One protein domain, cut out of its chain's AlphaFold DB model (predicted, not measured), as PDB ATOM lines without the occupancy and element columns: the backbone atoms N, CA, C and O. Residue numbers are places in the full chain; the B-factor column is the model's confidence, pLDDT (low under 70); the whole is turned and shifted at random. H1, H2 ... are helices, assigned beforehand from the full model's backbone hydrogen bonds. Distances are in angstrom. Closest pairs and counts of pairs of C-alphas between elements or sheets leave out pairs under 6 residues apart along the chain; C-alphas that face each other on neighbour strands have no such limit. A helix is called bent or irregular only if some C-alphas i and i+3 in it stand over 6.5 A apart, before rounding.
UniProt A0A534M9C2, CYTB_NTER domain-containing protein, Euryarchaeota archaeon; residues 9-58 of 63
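AT A GLANCE: This is residues 9 to 58 of the 63 residues of the protein "CYTB_NTER domain-containing protein" of Euryarchaeota archaeon (UniProt A0A534M9C2). One long helix, H2, runs nearly straight and makes the length, and the short helix H1 stands across its first end, the two making an L. Residues 35 to 58 stick out free. The printed part has 50 residues, with two named helices, H1 then H2, and no named strand: all helix. It is extended, with a radius of gyration of the C-alphas of 16.4 A and spans of 51 by 22 by 8 A.

HOW THE PARTS SIT: Look first at H2, residues 25 to 57, assigned as one helix by its hydrogen bonds but bent: C-alphas 36 and 39 are 6.8 A apart. Its arms, H2a, residues 25 to 36, and H2b, residues 39 to 57, stand at a shallow tilt of 21 degrees. H1, residues 9 to 17, touches H2a at residues 26 to 30 alone, about perpendicular at 77 degrees; the closest C-alphas, of Phe 17 and Tyr 27, are 5.4 A apart. H1 and H2b are apart. In H1, H2a and H2b every O i to N i+4 pair is within hydrogen-bond range.

IN THESE COORDINATES: Find C-alpha 25 at (197.086, 147.944, 203.260); H2a runs 16.6 A from there. H2b runs 26.3 A to C-alpha 57 at (153.601, 131.982, 200.790). H1 begins at C-alpha 9, (183.561, 156.024, 188.424), and runs 11.8 A.

THE WHOLE: The two C-alphas farthest apart, of Thr 22 and Gly 58, are 51.1 A apart. The link from H1 to H2 is short, 7 residues. The printed part has no cut, and no printed residue is under 70 in pLDDT.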
ATOM      1  N   GLY A   9     182.641 157.163 188.369       93.69
ATOM      2  CA  GLY A   9     183.561 156.024 188.424       93.69
ATOM      3  C   GLY A   9     184.688 156.188 189.441       93.69
ATOM      4  O   GLY A   9     184.972 155.257 190.197       93.69
ATOM      5  N   ASP A  10     185.293 157.372 189.508       93.50
ATOM      6  CA  ASP A  10     186.385 157.647 190.446       93.50
ATOM      7  C   ASP A  10     185.881 157.790 191.884       93.50
ATOM      8  O   ASP A  10     186.525 157.304 192.817       93.50
ATOM      9  N   GLN A  11     184.692 158.363 192.078       93.94
ATOM     10  CA  GLN A  11     184.049 158.460 193.388       93.94
ATOM     11  C   GLN A  11     183.705 157.066 193.927       93.94
ATOM     12  O   GLN A  11     184.022 156.754 195.076       93.94
ATOM     13  N   LEU A  12     183.120 156.198 193.094       92.44
ATOM     14  CA  LEU A  12     182.804 154.817 193.465       92.44
ATOM     15  C   LEU A  12     184.066 154.004 193.760       92.44
ATOM     16  O   LEU A  12     184.111 153.267 194.747       92.44
ATOM     17  N   ALA A  13     185.100 154.145 192.931       91.00
ATOM     18  CA  ALA A  13     186.370 153.465 193.146       91.00
ATOM     19  C   ALA A  13     187.045 153.932 194.445       91.00
ATOM     20  O   ALA A  13     187.518 153.097 195.212       91.00
ATOM     21  N   THR A  14     187.020 155.231 194.745       91.50
ATOM     22  CA  THR A  14     187.584 155.782 195.988       91.50
ATOM     23  C   THR A  14     186.805 155.314 197.214       91.50
ATOM     24  O   THR A  14     187.400 154.912 198.212       91.50
ATOM     25  N   LEU A  15     185.472 155.288 197.145       90.44
ATOM     26  CA  LEU A  15     184.635 154.791 198.237       90.44
ATOM     27  C   LEU A  15     184.935 153.319 198.557       90.44
ATOM     28  O   LEU A  15     185.100 152.955 199.728       90.44
ATOM     29  N   LEU A  16     185.024 152.493 197.512       88.56
ATOM     30  CA  LEU A  16     185.199 151.048 197.624       88.56
ATOM     31  C   LEU A  16     186.627 150.666 198.034       88.56
ATOM     32  O   LEU A  16     186.813 149.822 198.909       88.56
ATOM     33  N   PHE A  17     187.635 151.294 197.429       90.12
ATOM     34  CA  PHE A  17     189.039 150.897 197.573       90.12
ATOM     35  C   PHE A  17     189.832 151.770 198.553       90.12
ATOM     36  O   PHE A  17     190.880 151.349 199.039       90.12
ATOM     37  N   GLY A  18     189.327 152.957 198.900       87.44
ATOM     38  CA  GLY A  18     189.986 153.942 199.759       87.44
ATOM     39  C   GLY A  18     190.972 154.837 199.010       87.44
ATOM     40  O   GLY A  18     190.919 156.051 199.169       87.44
ATOM     41  N   ASP A  19     191.822 154.243 198.176       86.12
ATOM     42  CA  ASP A  19     192.764 154.926 197.286       86.12
ATOM     43  C   ASP A  19     192.678 154.285 195.890       86.12
ATOM     44  O   ASP A  19     192.512 153.070 195.759       86.12
ATOM     45  N   ILE A  20     192.735 155.114 194.847       88.06
ATOM     46  CA  ILE A  20     192.632 154.713 193.437       88.06
ATOM     47  C   ILE A  20     193.945 154.878 192.664       88.06
ATOM     48  O   ILE A  20     194.042 154.423 191.521       88.06
ATOM     49  N   SER A  21     194.941 155.528 193.264       86.00
ATOM     50  CA  SER A  21     196.254 155.794 192.679       86.00
ATOM     51  C   SER A  21     197.293 154.791 193.167       86.00
ATOM     52  O   SER A  21     198.166 154.392 192.395       86.00
ATOM     53  N   THR A  22     197.174 154.345 194.417       85.94
ATOM     54  CA  THR A  22     198.137 153.441 195.051       85.94
ATOM     55  C   THR A  22     197.451 152.303 195.793       85.94
ATOM     56  O   THR A  22     196.492 152.496 196.536       85.94
ATOM     57  N   LEU A  23     197.966 151.081 195.614       84.31
ATOM     58  CA  LEU A  23     197.513 149.935 196.395       84.31
ATOM     59  C   LEU A  23     198.139 150.002 197.789       84.31
ATOM     60  O   LEU A  23     199.360 149.982 197.933       84.31
ATOM     61  N   THR A  24     197.299 150.059 198.817       86.44
ATOM     62  CA  THR A  24     197.731 150.185 200.214       86.44
ATOM     63  C   THR A  24     197.126 149.081 201.078       86.44
ATOM     64  O   THR A  24     196.144 148.440 200.700       86.44
ATOM     65  N   GLY A  25     197.665 148.880 202.286       89.38
ATOM     66  CA  GLY A  25     197.086 147.944 203.260       89.38
ATOM     67  C   GLY A  25     195.631 148.268 203.642       89.38
ATOM     68  O   GLY A  25     194.880 147.370 204.024       89.38
ATOM     69  N   VAL A  26     195.195 149.522 203.462       89.56
ATOM     70  CA  VAL A  26     193.806 149.960 203.685       89.56
ATOM     71  C   VAL A  26     192.831 149.205 202.780       89.56
ATOM     72  O   VAL A  26     191.726 148.885 203.219       89.56
ATOM     73  N   TYR A  27     193.245 148.857 201.557       91.62
ATOM     74  CA  TYR A  27     192.440 148.050 200.640       91.62
ATOM     75  C   TYR A  27     192.055 146.711 201.281       91.62
ATOM     76  O   TYR A  27     190.878 146.355 201.333       91.62
ATOM     77  N   ILE A  28     193.044 145.991 201.820       92.94
ATOM     78  CA  ILE A  28     192.839 144.673 202.429       92.94
ATOM     79  C   ILE A  28     191.948 144.799 203.666       92.94
ATOM     80  O   ILE A  28     191.020 144.010 203.827       92.94
ATOM     81  N   LEU A  29     192.175 145.810 204.507       94.12
ATOM     82  CA  LEU A  29     191.389 146.006 205.724       94.12
ATOM     83  C   LEU A  29     189.907 146.297 205.428       94.12
ATOM     84  O   LEU A  29     189.032 145.733 206.087       94.12
ATOM     85  N   ARG A  30     189.612 147.132 204.420       93.12
ATOM     86  CA  ARG A  30     188.231 147.419 203.983       93.12
ATOM     87  C   ARG A  30     187.543 146.161 203.472       93.12
ATOM     88  O   ARG A  30     186.425 145.865 203.886       93.12
ATOM     89  N   TRP A  31     188.212 145.407 202.604       94.69
ATOM     90  CA  TRP A  31     187.646 144.184 202.037       94.69
ATOM     91  C   TRP A  31     187.489 143.068 203.066       94.69
ATOM     92  O   TRP A  31     186.490 142.358 203.014       94.69
ATOM     93  N   TYR A  32     188.399 142.956 204.035       96.12
ATOM     94  CA  TYR A  32     188.238 142.062 205.181       96.12
ATOM     95  C   TYR A  32     186.954 142.388 205.953       96.12
ATOM     96  O   TYR A  32     186.134 141.503 206.187       96.12
ATOM     97  N   TRP A  33     186.724 143.666 206.269       96.94
ATOM     98  CA  TRP A  33     185.501 144.115 206.940       96.94
ATOM     99  C   TRP A  33     184.237 143.853 206.118       96.94
ATOM    100  O   TRP A  33     183.246 143.337 206.638       96.94
ATOM    101  N   ILE A  34     184.270 144.176 204.823       96.88
ATOM    102  CA  ILE A  34     183.149 143.917 203.917       96.88
ATOM    103  C   ILE A  34     182.845 142.415 203.872       96.88
ATOM    104  O   ILE A  34     181.687 142.029 203.990       96.88
ATOM    105  N   HIS A  35     183.862 141.565 203.746       97.38
ATOM    106  CA  HIS A  35     183.687 140.128 203.553       97.38
ATOM    107  C   HIS A  35     183.318 139.363 204.824       97.38
ATOM    108  O   HIS A  35     182.533 138.425 204.751       97.38
ATOM    109  N   VAL A  36     183.875 139.734 205.975       98.38
ATOM    110  CA  VAL A  36     183.689 138.978 207.225       98.38
ATOM    111  C   VAL A  36     182.519 139.512 208.047       98.38
ATOM    112  O   VAL A  36     181.918 138.759 208.806       98.38
ATOM    113  N   PHE A  37     182.152 140.786 207.882       98.12
ATOM    114  CA  PHE A  37     181.081 141.398 208.668       98.12
ATOM    115  C   PHE A  37     179.879 141.821 207.822       98.12
ATOM    116  O   PHE A  37     178.778 141.312 208.021       98.12
ATOM    117  N   ILE A  38     180.072 142.721 206.852       97.94
ATOM    118  CA  ILE A  38     178.946 143.353 206.139       97.94
ATOM    119  C   ILE A  38     178.210 142.351 205.242       97.94
ATOM    120  O   ILE A  38     176.991 142.219 205.341       97.94
ATOM    121  N   LEU A  39     178.931 141.640 204.367       98.06
ATOM    122  CA  LEU A  39     178.332 140.680 203.438       98.06
ATOM    123  C   LEU A  39     177.663 139.507 204.168       98.06
ATOM    124  O   LEU A  39     176.544 139.176 203.783       98.06
ATOM    125  N   PRO A  40     178.252 138.908 205.222       98.50
ATOM    126  CA  PRO A  40     177.578 137.861 205.981       98.50
ATOM    127  C   PRO A  40     176.329 138.377 206.690       98.50
ATOM    128  O   PRO A  40     175.293 137.730 206.604       98.50
ATOM    129  N   LEU A  41     176.369 139.564 207.309       98.62
ATOM    130  CA  LEU A  41     175.196 140.135 207.975       98.62
ATOM    131  C   LEU A  41     174.044 140.378 206.989       98.62
ATOM    132  O   LEU A  41     172.911 139.966 207.245       98.62
ATOM    133  N   LEU A  42     174.331 141.011 205.847       98.69
ATOM    134  CA  LEU A  42     173.331 141.252 204.805       98.69
ATOM    135  C   LEU A  42     172.845 139.944 204.178       98.69
ATOM    136  O   LEU A  42     171.644 139.762 204.005       98.69
ATOM    137  N   GLY A  43     173.756 139.022 203.870       98.62
ATOM    138  CA  GLY A  43     173.435 137.721 203.287       98.62
ATOM    139  C   GLY A  43     172.544 136.887 204.202       98.62
ATOM    140  O   GLY A  43     171.516 136.382 203.757       98.62
ATOM    141  N   THR A  44     172.874 136.798 205.492       98.62
ATOM    142  CA  THR A  44     172.038 136.120 206.489       98.62
ATOM    143  C   THR A  44     170.689 136.814 206.647       98.62
ATOM    144  O   THR A  44     169.670 136.132 206.646       98.62
ATOM    145  N   GLY A  45     170.647 138.148 206.718       98.69
ATOM    146  CA  GLY A  45     169.388 138.893 206.813       98.69
ATOM    147  C   GLY A  45     168.468 138.657 205.611       98.69
ATOM    148  O   GLY A  45     167.289 138.347 205.780       98.69
ATOM    149  N   LEU A  46     169.019 138.723 204.395       98.69
ATOM    150  CA  LEU A  46     168.288 138.412 203.165       98.69
ATOM    151  C   LEU A  46     167.848 136.947 203.117       98.69
ATOM    152  O   LEU A  46     166.759 136.667 202.626       98.69
ATOM    153  N   MET A  47     168.646 136.019 203.651       98.56
ATOM    154  CA  MET A  47     168.278 134.604 203.714       98.56
ATOM    155  C   MET A  47     167.131 134.350 204.688       98.56
ATOM    156  O   MET A  47     166.198 133.629 204.352       98.56
ATOM    157  N   VAL A  48     167.156 134.980 205.862       98.69
ATOM    158  CA  VAL A  48     166.046 134.925 206.822       98.69
ATOM    159  C   VAL A  48     164.773 135.485 206.190       98.69
ATOM    160  O   VAL A  48     163.726 134.846 206.272       98.69
ATOM    161  N   LEU A  49     164.866 136.632 205.507       98.50
ATOM    162  CA  LEU A  49     163.738 137.206 204.776       98.50
ATOM    163  C   LEU A  49     163.226 136.240 203.700       98.50
ATOM    164  O   LEU A  49     162.032 135.969 203.641       98.50
ATOM    165  N   HIS A  50     164.119 135.694 202.878       98.00
ATOM    166  CA  HIS A  50     163.766 134.777 201.800       98.00
ATOM    167  C   HIS A  50     163.075 133.510 202.324       98.00
ATOM    168  O   HIS A  50     161.992 133.167 201.852       98.00
ATOM    169  N   MET A  51     163.651 132.858 203.337       98.06
ATOM    170  CA  MET A  51     163.065 131.672 203.968       98.06
ATOM    171  C   MET A  51     161.723 131.988 204.635       98.06
ATOM    172  O   MET A  51     160.784 131.204 204.520       98.06
ATOM    173  N   GLY A  52     161.600 133.151 205.280       97.81
ATOM    174  CA  GLY A  52     160.346 133.609 205.875       97.81
ATOM    175  C   GLY A  52     159.241 133.815 204.839       97.81
ATOM    176  O   GLY A  52     158.109 133.395 205.064       97.81
ATOM    177  N   LEU A  53     159.564 134.404 203.685       97.62
ATOM    178  CA  LEU A  53     158.604 134.594 202.595       97.62
ATOM    179  C   LEU A  53     158.128 133.260 202.020       97.62
ATOM    180  O   LEU A  53     156.923 133.057 201.916       97.62
ATOM    181  N   VAL A  54     159.045 132.337 201.717       97.25
ATOM    182  CA  VAL A  54     158.685 131.005 201.199       97.25
ATOM    183  C   VAL A  54     157.849 130.221 202.216       97.25
ATOM    184  O   VAL A  54     156.917 129.517 201.837       97.25
ATOM    185  N   TRP A  55     158.124 130.375 203.514       96.25
ATOM    186  CA  TRP A  55     157.318 129.749 204.562       96.25
ATOM    187  C   TRP A  55     155.890 130.309 204.627       96.25
ATOM    188  O   TRP A  55     154.940 129.541 204.755       96.25
ATOM    189  N   LEU A  56     155.731 131.631 204.503       97.06
ATOM    190  CA  LEU A  56     154.425 132.299 204.546       97.06
ATOM    191  C   LEU A  56     153.601 132.099 203.266       97.06
ATOM    192  O   LEU A  56     152.380 132.002 203.336       97.06
ATOM    193  N   GLN A  57     154.253 132.074 202.102       96.44
ATOM    194  CA  GLN A  57     153.601 131.982 200.790       96.44
ATOM    195  C   GLN A  57     153.328 130.535 200.359       96.44
ATOM    196  O   GLN A  57     152.511 130.312 199.468       96.44
ATOM    197  N   GLY A  58     153.986 129.559 200.989       91.88
ATOM    198  CA  GLY A  58     153.999 128.179 200.520       91.88
ATOM    199  C   GLY A  58     154.894 127.987 199.291       91.88
ATOM    200  O   GLY A  58     155.469 128.928 198.741       91.88
TER     201      GLY A  58